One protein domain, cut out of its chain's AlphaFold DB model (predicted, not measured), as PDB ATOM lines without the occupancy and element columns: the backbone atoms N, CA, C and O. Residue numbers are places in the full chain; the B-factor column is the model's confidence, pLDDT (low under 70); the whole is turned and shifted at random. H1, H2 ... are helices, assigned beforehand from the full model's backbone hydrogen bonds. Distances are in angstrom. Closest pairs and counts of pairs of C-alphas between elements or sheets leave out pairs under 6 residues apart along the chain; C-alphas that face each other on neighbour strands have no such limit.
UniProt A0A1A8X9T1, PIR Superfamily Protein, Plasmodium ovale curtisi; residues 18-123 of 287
ATOM      1  N   ALA A  18     117.095 107.175 114.543       94.38
ATOM      2  CA  ALA A  18     115.653 107.384 114.582       94.38
ATOM      3  C   ALA A  18     115.286 108.528 115.540       94.38
ATOM      4  O   ALA A  18     114.553 109.435 115.156       94.38
ATOM      5  N   ASN A  19     115.889 108.549 116.733       93.50
ATOM      6  CA  ASN A  19     115.655 109.591 117.733       93.50
ATOM      7  C   ASN A  19     116.163 110.955 117.257       93.50
ATOM      8  O   ASN A  19     115.482 111.958 117.435       93.50
ATOM      9  N   VAL A  20     117.340 111.006 116.621       93.12
ATOM     10  CA  VAL A  20     117.881 112.256 116.059       93.12
ATOM     11  C   VAL A  20     116.907 112.859 115.046       93.12
ATOM     12  O   VAL A  20     116.660 114.069 115.063       93.12
ATOM     13  N   PHE A  21     116.340 112.021 114.175       93.69
ATOM     14  CA  PHE A  21     115.325 112.459 113.228       93.69
ATOM     15  C   PHE A  21     114.053 112.929 113.943       93.69
ATOM     16  O   PHE A  21     113.592 114.040 113.677       93.69
ATOM     17  N   ASP A  22     113.509 112.116 114.849       94.06
ATOM     18  CA  ASP A  22     112.237 112.387 115.520       94.06
ATOM     19  C   ASP A  22     112.297 113.669 116.352       94.06
ATOM     20  O   ASP A  22     111.421 114.520 116.220       94.06
ATOM     21  N   GLU A  23     113.357 113.883 117.130       94.06
ATOM     22  CA  GLU A  23     113.537 115.104 117.921       94.06
ATOM     23  C   GLU A  23     113.604 116.349 117.031       94.06
ATOM     24  O   GLU A  23     112.950 117.370 117.281       94.06
ATOM     25  N   LYS A  24     114.349 116.268 115.924       94.19
ATOM     26  CA  LYS A  24     114.426 117.357 114.946       94.19
ATOM     27  C   LYS A  24     113.070 117.611 114.290       94.19
ATOM     28  O   LYS A  24     112.696 118.776 114.099       94.19
ATOM     29  N   TRP A  25     112.345 116.554 113.938       95.44
ATOM     30  CA  TRP A  25     111.031 116.640 113.319       95.44
ATOM     31  C   TRP A  25     110.025 117.263 114.286       95.44
ATOM     32  O   TRP A  25     109.462 118.307 113.955       95.44
ATOM     33  N   LYS A  26     109.898 116.720 115.505       96.19
ATOM     34  CA  LYS A  26     109.005 117.207 116.568       96.19
ATOM     35  C   LYS A  26     109.273 118.671 116.896       96.19
ATOM     36  O   LYS A  26     108.338 119.468 116.973       96.19
ATOM     37  N   LYS A  27     110.542 119.072 117.000       95.31
ATOM     38  CA  LYS A  27     110.926 120.477 117.200       95.31
ATOM     39  C   LYS A  27     110.507 121.371 116.032       95.31
ATOM     40  O   LYS A  27     110.016 122.478 116.244       95.31
ATOM     41  N   THR A  28     110.698 120.912 114.795       95.31
ATOM     42  CA  THR A  28     110.381 121.692 113.585       95.31
ATOM     43  C   THR A  28     108.876 121.883 113.404       95.31
ATOM     44  O   THR A  28     108.434 122.954 112.976       95.31
ATOM     45  N   THR A  29     108.095 120.855 113.731       96.50
ATOM     46  CA  THR A  29     106.633 120.841 113.621       96.50
ATOM     47  C   THR A  29     105.926 121.369 114.866       96.50
ATOM     48  O   THR A  29     104.717 121.565 114.818       96.50
ATOM     49  N   LYS A  30     106.663 121.630 115.958       96.12
ATOM     50  CA  LYS A  30     106.118 121.898 117.300       96.12
ATOM     51  C   LYS A  30     105.189 120.784 117.793       96.12
ATOM     52  O   LYS A  30     104.233 121.037 118.519       96.12
ATOM     53  N   PHE A  31     105.483 119.544 117.415       97.38
ATOM     54  CA  PHE A  31     104.694 118.386 117.822       97.38
ATOM     55  C   PHE A  31     104.691 118.185 119.338       97.38
ATOM     56  O   PHE A  31     103.659 117.832 119.893       97.38
ATOM     57  N   SER A  32     105.807 118.471 120.016       94.56
ATOM     58  CA  SER A  32     105.903 118.341 121.476       94.56
ATOM     59  C   SER A  32     104.862 119.187 122.214       94.56
ATOM     60  O   SER A  32     104.344 118.741 123.220       94.56
ATOM     61  N   GLU A  33     104.469 120.352 121.685       94.75
ATOM     62  CA  GLU A  33     103.392 121.171 122.271       94.75
ATOM     63  C   GLU A  33     102.044 120.429 122.271       94.75
ATOM     64  O   GLU A  33     101.282 120.489 123.236       94.75
ATOM     65  N   PHE A  34     101.759 119.702 121.191       96.56
ATOM     66  CA  PHE A  34     100.551 118.893 121.057       96.56
ATOM     67  C   PHE A  34     100.624 117.636 121.930       96.56
ATOM     68  O   PHE A  34      99.662 117.307 122.620       96.56
ATOM     69  N   GLU A  35     101.770 116.954 121.928       95.31
ATOM     70  CA  GLU A  35     102.035 115.772 122.754       95.31
ATOM     71  C   GLU A  35     101.943 116.101 124.253       95.31
ATOM     72  O   GLU A  35     101.294 115.374 125.000       95.31
ATOM     73  N   ASP A  36     102.486 117.239 124.690       95.19
ATOM     74  CA  ASP A  36     102.384 117.724 126.069       95.19
ATOM     75  C   ASP A  36     100.929 117.993 126.463       95.19
ATOM     76  O   ASP A  36     100.497 117.591 127.545       95.19
ATOM     77  N   ALA A  37     100.138 118.610 125.577       95.69
ATOM     78  CA  ALA A  37      98.714 118.828 125.824       95.69
ATOM     79  C   ALA A  37      97.950 117.501 125.982       95.69
ATOM     80  O   ALA A  37      97.119 117.379 126.883       95.69
ATOM     81  N   VAL A  38      98.266 116.485 125.171       95.75
ATOM     82  CA  VAL A  38      97.713 115.129 125.336       95.75
ATOM     83  C   VAL A  38      98.153 114.508 126.661       95.75
ATOM     84  O   VAL A  38      97.323 113.972 127.396       95.75
ATOM     85  N   ASN A  39      99.443 114.585 126.985       93.69
ATOM     86  CA  ASN A  39     100.025 113.930 128.155       93.69
ATOM     87  C   ASN A  39      99.537 114.520 129.480       93.69
ATOM     88  O   ASN A  39      99.388 113.799 130.467       93.69
ATOM     89  N   LEU A  40      99.283 115.826 129.496       94.50
ATOM     90  CA  LEU A  40      98.812 116.561 130.666       94.50
ATOM     91  C   LEU A  40      97.279 116.633 130.755       94.50
ATOM     92  O   LEU A  40      96.772 117.266 131.681       94.50
ATOM     93  N   ASP A  41      96.556 116.015 129.813       92.06
ATOM     94  CA  ASP A  41      95.097 116.128 129.664       92.06
ATOM     95  C   ASP A  41      94.628 117.598 129.628       92.06
ATOM     96  O   ASP A  41      93.654 118.015 130.260       92.06
ATOM     97  N   GLN A  42      95.384 118.428 128.906       94.50
ATOM     98  CA  GLN A  42      95.151 119.860 128.787       94.50
ATOM     99  C   GLN A  42      94.504 120.209 127.454       94.50
ATOM    100  O   GLN A  42      94.706 119.562 126.427       94.50
ATOM    101  N   LYS A  43      93.725 121.294 127.463       94.56
ATOM    102  CA  LYS A  43      93.193 121.859 126.226       94.56
ATOM    103  C   LYS A  43      94.245 122.731 125.561       94.56
ATOM    104  O   LYS A  43      94.755 123.665 126.178       94.56
ATOM    105  N   LEU A  44      94.511 122.460 124.291       92.56
ATOM    106  CA  LEU A  44      95.342 123.310 123.457       92.56
ATOM    107  C   LEU A  44      94.495 124.504 123.001       92.56
ATOM    108  O   LEU A  44      93.421 124.346 122.417       92.56
ATOM    109  N   ASN A  45      94.955 125.708 123.330       86.69
ATOM    110  CA  ASN A  45      94.300 126.939 122.901       86.69
ATOM    111  C   ASN A  45      94.678 127.226 121.449       86.69
ATOM    112  O   ASN A  45      95.865 127.239 121.139       86.69
ATOM    113  N   LYS A  46      93.695 127.555 120.603       93.56
ATOM    114  CA  LYS A  46      93.902 127.850 119.177       93.56
ATOM    115  C   LYS A  46      94.380 126.621 118.403       93.56
ATOM    116  O   LYS A  46      95.357 126.685 117.656       93.56
ATOM    117  N   MET A  47      93.673 125.504 118.566       97.19
ATOM    118  CA  MET A  47      93.931 124.286 117.794       97.19
ATOM    119  C   MET A  47      93.901 124.554 116.285       97.19
ATOM    120  O   MET A  47      94.733 124.017 115.558       97.19
ATOM    121  N   GLY A  48      92.996 125.417 115.809       96.94
ATOM    122  CA  GLY A  48      92.954 125.797 114.394       96.94
ATOM    123  C   GLY A  48      94.264 126.429 113.901       96.94
ATOM    124  O   GLY A  48      94.782 126.035 112.855       96.94
ATOM    125  N   ASP A  49      94.841 127.351 114.681       97.25
ATOM    126  CA  ASP A  49      96.128 127.984 114.360       97.25
ATOM    127  C   ASP A  49      97.274 126.963 114.421       97.25
ATOM    128  O   ASP A  49      98.197 127.005 113.603       97.25
ATOM    129  N   TRP A  50      97.236 126.039 115.388       97.88
ATOM    130  CA  TRP A  50      98.245 124.987 115.509       97.88
ATOM    131  C   TRP A  50      98.226 124.051 114.294       97.88
ATOM    132  O   TRP A  50      99.272 123.853 113.678       97.88
ATOM    133  N   ILE A  51      97.046 123.568 113.883       98.19
ATOM    134  CA  ILE A  51      96.875 122.712 112.698       98.19
ATOM    135  C   ILE A  51      97.335 123.429 111.430       98.19
ATOM    136  O   ILE A  51      98.125 122.876 110.673       98.19
ATOM    137  N   PHE A  52      96.945 124.692 111.237       97.62
ATOM    138  CA  PHE A  52      97.394 125.473 110.082       97.62
ATOM    139  C   PHE A  52      98.928 125.569 110.000       97.62
ATOM    140  O   PHE A  52      99.526 125.424 108.930       97.62
ATOM    141  N   ASN A  53      99.592 125.788 111.139       97.56
ATOM    142  CA  ASN A  53     101.050 125.808 111.193       97.56
ATOM    143  C   ASN A  53     101.650 124.418 110.948       97.56
ATOM    144  O   ASN A  53     102.660 124.311 110.249       97.56
ATOM    145  N   PHE A  54     101.047 123.369 111.503       98.00
ATOM    146  CA  PHE A  54     101.477 121.987 111.322       98.00
ATOM    147  C   PHE A  54     101.418 121.569 109.844       98.00
ATOM    148  O   PHE A  54     102.417 121.074 109.315       98.00
ATOM    149  N   ASP A  55     100.331 121.892 109.141       97.12
ATOM    150  CA  ASP A  55     100.151 121.663 107.701       97.12
ATOM    151  C   ASP A  55     101.270 122.312 106.881       97.12
ATOM    152  O   ASP A  55     101.916 121.669 106.046       97.12
ATOM    153  N   ALA A  56     101.569 123.582 107.172       96.69
ATOM    154  CA  ALA A  56     102.648 124.312 106.513       96.69
ATOM    155  C   ALA A  56     104.020 123.653 106.746       96.69
ATOM    156  O   ALA A  56     104.864 123.628 105.842       96.69
ATOM    157  N   LYS A  57     104.260 123.089 107.939       96.94
ATOM    158  CA  LYS A  57     105.500 122.358 108.238       96.94
ATOM    159  C   LYS A  57     105.570 121.025 107.503       96.94
ATOM    160  O   LYS A  57     106.623 120.745 106.933       96.94
ATOM    161  N   ILE A  58     104.483 120.253 107.448       95.69
ATOM    162  CA  ILE A  58     104.420 119.015 106.654       95.69
ATOM    163  C   ILE A  58     104.736 119.329 105.187       95.69
ATOM    164  O   ILE A  58     105.618 118.704 104.593       95.69
ATOM    165  N   LEU A  59     104.079 120.338 104.613       93.31
ATOM    166  CA  LEU A  59     104.306 120.739 103.228       93.31
ATOM    167  C   LEU A  59     105.771 121.130 102.985       93.31
ATOM    168  O   LEU A  59     106.390 120.672 102.022       93.31
ATOM    169  N   ASN A  60     106.366 121.921 103.877       92.75
ATOM    170  CA  ASN A  60     107.758 122.332 103.726       92.75
ATOM    171  C   ASN A  60     108.744 121.150 103.813       92.75
ATOM    172  O   ASN A  60     109.640 121.049 102.976       92.75
ATOM    173  N   ILE A  61     108.573 120.264 104.800       92.31
ATOM    174  CA  ILE A  61     109.482 119.136 105.062       92.31
ATOM    175  C   ILE A  61     109.439 118.115 103.922       92.31
ATOM    176  O   ILE A  61     110.483 117.662 103.464       92.31
ATOM    177  N   TYR A  62     108.243 117.743 103.466       90.94
ATOM    178  CA  TYR A  62     108.080 116.591 102.578       90.94
ATOM    179  C   TYR A  62     107.912 116.965 101.102       90.94
ATOM    180  O   TYR A  62     108.202 116.145 100.234       90.94
ATOM    181  N   MET A  63     107.462 118.185 100.783       86.06
ATOM    182  CA  MET A  63     107.189 118.589  99.397       86.06
ATOM    183  C   MET A  63     108.165 119.639  98.864       86.06
ATOM    184  O   MET A  63     108.619 119.509  97.729       86.06
ATOM    185  N   VAL A  64     108.469 120.680  99.644       85.50
ATOM    186  CA  VAL A  64     109.276 121.814  99.154       85.50
ATOM    187  C   VAL A  64     110.770 121.537  99.295       85.50
ATOM    188  O   VAL A  64     111.509 121.719  98.333       85.50
ATOM    189  N   ASN A  65     111.208 121.081 100.470       82.12
ATOM    190  CA  ASN A  65     112.622 120.909 100.798       82.12
ATOM    191  C   ASN A  65     112.915 119.518 101.400       82.12
ATOM    192  O   ASN A  65     113.419 119.444 102.526       82.12
ATOM    193  N   PRO A  66     112.606 118.409 100.694       83.00
ATOM    194  CA  PRO A  66     112.911 117.079 101.205       83.00
ATOM    195  C   PRO A  66     114.427 116.883 101.313       83.00
ATOM    196  O   PRO A  66     115.174 117.141 100.369       83.00
ATOM    197  N   THR A  67     114.887 116.428 102.475       85.19
ATOM    198  CA  THR A  67     116.295 116.097 102.712       85.19
ATOM    199  C   THR A  67     116.633 114.713 102.155       85.19
ATOM    200  O   THR A  67     115.768 113.842 102.057       85.19
ATOM    201  N   ASP A  68     117.912 114.457 101.874       83.25
ATOM    202  CA  ASP A  68     118.369 113.115 101.479       83.25
ATOM    203  C   ASP A  68     118.064 112.065 102.558       83.25
ATOM    204  O   ASP A  68     117.715 110.932 102.251       83.25
ATOM    205  N   GLU A  69     118.127 112.452 103.835       81.25
ATOM    206  CA  GLU A  69     117.735 111.606 104.968       81.25
ATOM    207  C   GLU A  69     116.265 111.156 104.886       81.25
ATOM    208  O   GLU A  69     115.950 110.021 105.242       81.25
ATOM    209  N   LEU A  70     115.368 112.006 104.370       84.38
ATOM    210  CA  LEU A  70     113.970 111.638 104.133       84.38
ATOM    211  C   LEU A  70     113.818 110.691 102.942       84.38
ATOM    212  O   LEU A  70     113.022 109.757 102.999       84.38
ATOM    213  N   ILE A  71     114.565 110.935 101.865       84.00
ATOM    214  CA  ILE A  71     114.431 110.200 100.600       84.00
ATOM    215  C   ILE A  71     115.075 108.808 100.692       84.00
ATOM    216  O   ILE A  71     114.510 107.832 100.201       84.00
ATOM    217  N   ASN A  72     116.221 108.682 101.359       86.75
ATOM    218  CA  ASN A  72     116.998 107.438 101.395       86.75
ATOM    219  C   ASN A  72     116.310 106.299 102.166       86.75
ATOM    220  O   ASN A  72     116.568 105.130 101.892       86.75
ATOM    221  N   ILE A  73     115.434 106.631 103.115       89.88
ATOM    222  CA  ILE A  73     114.653 105.679 103.924       89.88
ATOM    223  C   ILE A  73     113.164 106.041 103.898       89.88
ATOM    224  O   ILE A  73     112.450 105.952 104.897       89.88
ATOM    225  N   GLN A  74     112.703 106.463 102.720       91.00
ATOM    226  CA  GLN A  74     111.369 107.006 102.478       91.00
ATOM    227  C   GLN A  74     110.234 106.154 103.057       91.00
ATOM    228  O   GLN A  74     109.335 106.704 103.686       91.00
ATOM    229  N   ASP A  75     110.276 104.830 102.891       92.50
ATOM    230  CA  ASP A  75     109.212 103.947 103.386       92.50
ATOM    231  C   ASP A  75     109.060 104.043 104.907       92.50
ATOM    232  O   ASP A  75     107.943 104.120 105.416       92.50
ATOM    233  N   LYS A  76     110.182 104.116 105.632       94.44
ATOM    234  CA  LYS A  76     110.197 104.311 107.084       94.44
ATOM    235  C   LYS A  76     109.629 105.673 107.461       94.44
ATOM    236  O   LYS A  76     108.732 105.770 108.290       94.44
ATOM    237  N   ARG A  77     110.075 106.730 106.784       95.31
ATOM    238  CA  ARG A  77     109.603 108.102 107.036       95.31
ATOM    239  C   ARG A  77     108.129 108.296 106.704       95.31
ATOM    240  O   ARG A  77     107.451 109.085 107.353       95.31
ATOM    241  N   CYS A  78     107.615 107.546 105.736       95.38
ATOM    242  CA  CYS A  78     106.192 107.486 105.446       95.38
ATOM    243  C   CYS A  78     105.401 106.790 106.564       95.38
ATOM    244  O   CYS A  78     104.297 107.235 106.890       95.38
ATOM    245  N   ARG A  79     105.946 105.731 107.181       96.62
ATOM    246  CA  ARG A  79     105.333 105.092 108.358       96.62
ATOM    247  C   ARG A  79     105.340 106.016 109.578       96.62
ATOM    248  O   ARG A  79     104.276 106.183 110.170       96.62
ATOM    249  N   ASP A  80     106.458 106.691 109.865       96.94
ATOM    250  CA  ASP A  80     106.546 107.720 110.921       96.94
ATOM    251  C   ASP A  80     105.472 108.800 110.730       96.94
ATOM    252  O   ASP A  80     104.699 109.108 111.637       96.94
ATOM    253  N   LEU A  81     105.376 109.352 109.516       97.00
ATOM    254  CA  LEU A  81     104.412 110.402 109.201       97.00
ATOM    255  C   LEU A  81     102.964 109.924 109.383       97.00
ATOM    256  O   LEU A  81     102.149 110.637 109.966       97.00
ATOM    257  N   ASN A  82     102.637 108.714 108.917       97.75
ATOM    258  CA  ASN A  82     101.309 108.135 109.121       97.75
ATOM    259  C   ASN A  82     100.986 107.930 110.606       97.75
ATOM    260  O   ASN A  82      99.855 108.203 111.009       97.75
ATOM    261  N   TYR A  83     101.959 107.489 111.407       97.88
ATOM    262  CA  TYR A  83     101.812 107.380 112.856       97.88
ATOM    263  C   TYR A  83     101.454 108.746 113.472       97.88
ATOM    264  O   TYR A  83     100.410 108.863 114.118       97.88
ATOM    265  N   TYR A  84     102.238 109.798 113.197       98.00
ATOM    266  CA  TYR A  84     102.008 111.126 113.781       98.00
ATOM    267  C   TYR A  84     100.675 111.737 113.338       98.00
ATOM    268  O   TYR A  84      99.979 112.363 114.134       98.00
ATOM    269  N   ILE A  85     100.280 111.532 112.080       98.25
ATOM    270  CA  ILE A  85      98.989 112.002 111.565       98.25
ATOM    271  C   ILE A  85      97.824 111.282 112.245       98.25
ATOM    272  O   ILE A  85      96.872 111.940 112.663       98.25
ATOM    273  N   ASN A  86      97.886 109.951 112.368       98.25
ATOM    274  CA  ASN A  86      96.849 109.180 113.060       98.25
ATOM    275  C   ASN A  86      96.722 109.643 114.518       98.25
ATOM    276  O   ASN A  86      95.606 109.842 114.999       98.25
ATOM    277  N   TYR A  87      97.856 109.876 115.189       98.06
ATOM    278  CA  TYR A  87      97.908 110.430 116.541       98.06
ATOM    279  C   TYR A  87      97.198 111.790 116.619       98.06
ATOM    280  O   TYR A  87      96.279 111.967 117.418       98.06
ATOM    281  N   VAL A  88      97.556 112.741 115.751       98.12
ATOM    282  CA  VAL A  88      96.952 114.083 115.741       98.12
ATOM    283  C   VAL A  88      95.449 114.008 115.483       98.12
ATOM    284  O   VAL A  88      94.672 114.530 116.282       98.12
ATOM    285  N   LEU A  89      95.013 113.304 114.434       98.25
ATOM    286  CA  LEU A  89      93.590 113.154 114.094       98.25
ATOM    287  C   LEU A  89      92.762 112.585 115.249       98.25
ATOM    288  O   LEU A  89      91.626 113.010 115.470       98.25
ATOM    289  N   HIS A  90      93.330 111.638 115.992       97.62
ATOM    290  CA  HIS A  90      92.681 111.027 117.142       97.62
ATOM    291  C   HIS A  90      92.520 111.996 118.319       97.62
ATOM    292  O   HIS A  90      91.497 111.967 119.010       97.62
ATOM    293  N   TYR A  91      93.515 112.852 118.557       97.88
ATOM    294  CA  TYR A  91      93.540 113.736 119.720       97.88
ATOM    295  C   TYR A  91      92.973 115.135 119.472       97.88
ATOM    296  O   TYR A  91      92.556 115.753 120.450       97.88
ATOM    297  N   ILE A  92      92.835 115.606 118.223       97.75
ATOM    298  CA  ILE A  92      92.143 116.873 117.901       97.75
ATOM    299  C   ILE A  92      90.824 117.005 118.684       97.75
ATOM    300  O   ILE A  92      90.719 117.929 119.495       97.75
ATOM    301  N   PRO A  93      89.831 116.101 118.560       96.56
ATOM    302  CA  PRO A  93      88.561 116.266 119.271       96.56
ATOM    303  C   PRO A  93      88.698 116.190 120.799       96.56
ATOM    304  O   PRO A  93      87.846 116.714 121.514       96.56
ATOM    305  N   LYS A  94      89.768 115.570 121.310       96.25
ATOM    306  CA  LYS A  94      89.996 115.352 122.743       96.25
ATOM    307  C   LYS A  94      90.644 116.548 123.426       96.25
ATOM    308  O   LYS A  94      90.271 116.859 124.553       96.25
ATOM    309  N   ILE A  95      91.568 117.235 122.759       97.00
ATOM    310  CA  ILE A  95      92.356 118.320 123.366       97.00
ATOM    311  C   ILE A  95      92.010 119.705 122.807       97.00
ATOM    312  O   ILE A  95      92.515 120.705 123.303       97.00
ATOM    313  N   THR A  96      91.122 119.809 121.815       96.75
ATOM    314  CA  THR A  96      90.634 121.115 121.341       96.75
ATOM    315  C   THR A  96      89.835 121.829 122.432       96.75
ATOM    316  O   THR A  96      89.011 121.223 123.127       96.75
ATOM    317  N   ASN A  97      90.070 123.133 122.585       93.44
ATOM    318  CA  ASN A  97      89.299 123.980 123.486       93.44
ATOM    319  C   ASN A  97      87.805 123.987 123.093       93.44
ATOM    320  O   ASN A  97      87.473 124.100 121.920       93.44
ATOM    321  N   HIS A  98      86.894 123.935 124.070       90.94
ATOM    322  CA  HIS A  98      85.437 123.923 123.842       90.94
ATOM    323  C   HIS A  98      84.900 125.148 123.079       90.94
ATOM    324  O   HIS A  98      83.768 125.128 122.607       90.94
ATOM    325  N   ARG A  99      85.684 126.231 122.996       93.31
ATOM    326  CA  ARG A  99      85.352 127.437 122.223       93.31
ATOM    327  C   ARG A  99      85.619 127.290 120.723       93.31
ATOM    328  O   ARG A  99      85.201 128.152 119.959       93.31
ATOM    329  N   GLU A 100      86.330 126.246 120.311       95.06
ATOM    330  CA  GLU A 100      86.659 125.953 118.920       95.06
ATOM    331  C   GLU A 100      85.841 124.760 118.411       95.06
ATOM    332  O   GLU A 100      85.516 123.833 119.154       95.06
ATOM    333  N   ASN A 101      85.524 124.766 117.116       96.38
ATOM    334  CA  ASN A 101      84.821 123.663 116.474       96.38
ATOM    335  C   ASN A 101      85.817 122.558 116.091       96.38
ATOM    336  O   ASN A 101      86.417 122.583 115.016       96.38
ATOM    337  N   SER A 102      86.005 121.586 116.983       96.62
ATOM    338  CA  SER A 102      86.965 120.498 116.773       96.62
ATOM    339  C   SER A 102      86.633 119.612 115.569       96.62
ATOM    340  O   SER A 102      87.554 119.112 114.925       96.62
ATOM    341  N   ALA A 103      85.349 119.451 115.232       97.44
ATOM    342  CA  ALA A 103      84.920 118.688 114.062       97.44
ATOM    343  C   ALA A 103      85.350 119.381 112.762       97.44
ATOM    344  O   ALA A 103      85.972 118.752 111.913       97.44
ATOM    345  N   GLU A 104      85.110 120.690 112.654       97.81
ATOM    346  CA  GLU A 104      85.527 121.489 111.495       97.81
ATOM    347  C   GLU A 104      87.056 121.553 111.359       97.81
ATOM    348  O   GLU A 104      87.590 121.476 110.254       97.81
ATOM    349  N   ILE A 105      87.784 121.672 112.475       98.06
ATOM    350  CA  ILE A 105      89.255 121.659 112.456       98.06
ATOM    351  C   ILE A 105      89.777 120.307 111.960       98.06
ATOM    352  O   ILE A 105      90.663 120.269 111.104       98.06
ATOM    353  N   LYS A 106      89.218 119.202 112.470       97.88
ATOM    354  CA  LYS A 106      89.590 117.852 112.043       97.88
ATOM    355  C   LYS A 106      89.311 117.645 110.553       97.88
ATOM    356  O   LYS A 106      90.200 117.194 109.843       97.88
ATOM    357  N   GLU A 107      88.132 118.041 110.077       98.06
ATOM    358  CA  GLU A 107      87.742 117.929 108.666       98.06
ATOM    359  C   GLU A 107      88.683 118.725 107.746       98.06
ATOM    360  O   GLU A 107      89.128 118.227 106.711       98.06
ATOM    361  N   LYS A 108      89.044 119.960 108.122       97.81
ATOM    362  CA  LYS A 108      90.019 120.763 107.364       97.81
ATOM    363  C   LYS A 108      91.375 120.067 107.271       97.81
ATOM    364  O   LYS A 108      91.961 120.040 106.189       97.81
ATOM    365  N   PHE A 109      91.840 119.485 108.375       98.31
ATOM    366  CA  PHE A 109      93.090 118.732 108.388       98.31
ATOM    367  C   PHE A 109      93.003 117.482 107.501       98.31
ATOM    368  O   PHE A 109      93.879 117.254 106.672       98.31
ATOM    369  N   GLU A 110      91.919 116.708 107.586       97.94
ATOM    370  CA  GLU A 110      91.679 115.542 106.721       97.94
ATOM    371  C   GLU A 110      91.690 115.922 105.231       97.94
ATOM    372  O   GLU A 110      92.361 115.270 104.430       97.94
ATOM    373  N   ASN A 111      91.048 117.033 104.859       97.44
ATOM    374  CA  ASN A 111      91.056 117.545 103.487       97.44
ATOM    375  C   ASN A 111      92.465 117.937 103.006       97.44
ATOM    376  O   ASN A 111      92.847 117.613 101.876       97.44
ATOM    377  N   PHE A 112      93.265 118.588 103.858       97.38
ATOM    378  CA  PHE A 112      94.674 118.868 103.565       97.38
ATOM    379  C   PHE A 112      95.463 117.572 103.318       97.38
ATOM    380  O   PHE A 112      96.191 117.462 102.325       97.38
ATOM    381  N   LEU A 113      95.275 116.565 104.177       96.88
ATOM    382  CA  LEU A 113      95.942 115.270 104.069       96.88
ATOM    383  C   LEU A 113      95.575 114.540 102.770       96.88
ATOM    384  O   LEU A 113      96.464 114.036 102.081       96.88
ATOM    385  N   ILE A 114      94.296 114.530 102.385       95.50
ATOM    386  CA  ILE A 114      93.849 113.958 101.105       95.50
ATOM    387  C   ILE A 114      94.597 114.615  99.941       95.50
ATOM    388  O   ILE A 114      95.134 113.917  99.075       95.50
ATOM    389  N   GLY A 115      94.678 115.949  99.935       93.44
ATOM    390  CA  GLY A 115      95.370 116.702  98.892       93.44
ATOM    391  C   GLY A 115      96.859 116.361  98.804       93.44
ATOM    392  O   GLY A 115      97.367 116.042  97.723       93.44
ATOM    393  N   ILE A 116      97.566 116.383  99.936       92.88
ATOM    394  CA  ILE A 116      99.023 116.219  99.939       92.88
ATOM    395  C   ILE A 116      99.457 114.777  99.642       92.88
ATOM    396  O   ILE A 116     100.358 114.563  98.829       92.88
ATOM    397  N   PHE A 117      98.772 113.771 100.193       93.25
ATOM    398  CA  PHE A 117      99.082 112.369  99.904       93.25
ATOM    399  C   PHE A 117      98.728 111.983  98.466       93.25
ATOM    400  O   PHE A 117      99.451 111.203  97.842       93.25
ATOM    401  N   SER A 118      97.662 112.559  97.901       90.12
ATOM    402  CA  SER A 118      97.346 112.381  96.478       90.12
ATOM    403  C   SER A 118      98.462 112.937  95.592       90.12
ATOM    404  O   SER A 118      98.895 112.267  94.653       90.12
ATOM    405  N   SER A 119      98.990 114.118  95.928       87.81
ATOM    406  CA  SER A 119     100.136 114.714  95.230       87.81
ATOM    407  C   SER A 119     101.359 113.786  95.243       87.81
ATOM    408  O   SER A 119     101.938 113.506  94.194       87.81
ATOM    409  N   TRP A 120     101.703 113.213  96.401       88.50
ATOM    410  CA  TRP A 120     102.844 112.296  96.532       88.50
ATOM    411  C   TRP A 120     102.654 110.956  95.817       88.50
ATOM    412  O   TRP A 120     103.620 110.394  95.300       88.50
ATOM    413  N   LYS A 121     101.423 110.440  95.754       80.38
ATOM    414  CA  LYS A 121     101.106 109.183  95.058       80.38
ATOM    415  C   LYS A 121     101.265 109.300  93.540       80.38
ATOM    416  O   LYS A 121     101.680 108.342  92.889       80.38
ATOM    417  N   HIS A 122     100.910 110.451  92.973       70.81
ATOM    418  CA  HIS A 122     100.899 110.666  91.525       70.81
ATOM    419  C   HIS A 122     102.204 111.260  90.969       70.81
ATOM    420  O   HIS A 122     102.354 111.357  89.747       70.81
ATOM    421  N   ASP A 123     103.171 111.607  91.824       67.88
ATOM    422  CA  ASP A 123     104.446 112.167  91.383       67.88
ATOM    423  C   ASP A 123     105.379 111.091  90.787       67.88
ATOM    424  O   ASP A 123     105.784 110.114  91.428       67.88
TER     425      ASP A 123
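This is residues 18 to 123 of the 287 residues of the protein "PIR Superfamily Protein" of Plasmodium ovale curtisi (UniProt A0A1A8X9T1). Three long helices, H3, H5 and H6, make an up-and-down bundle, each running against the one before. H1 and H2 pack on its H3 and H5 side; small H4 sits at one end. The printed part has 106 residues, six named helices, H1 to H6, and no named strand. It is all helix and compact, radius of gyration of the C-alphas 14.0 A, spans 42 by 29 by 18 A.

H1, residues 18 to 29, begins at C-alpha (115.653, 107.384, 114.582). H2 is residues 31 to 39, H3 47 to 64, H4 68 to 72, H5 74 to 95, 30.4 A long. H6, 102 to 122, 30.5 A long, ends at C-alpha (100.899, 110.666, 91.525).

H1 touches H3, closest C-alphas Thr 29 and Lys 57, 5.7 A. H3 touches H6 at a shallow tilt of 7 degrees, closest C-alphas Gly 48 and Ile 105, 5.9 A. H5 and H6 form a hairpin. O i to N i+4 pairs are within hydrogen-bond range throughout H1, H2, H4 and H6, 13 of 14 in H3, 16 of 18 in H5.

The printed part has no cut and no long link; residue 123 alone has pLDDT under 70.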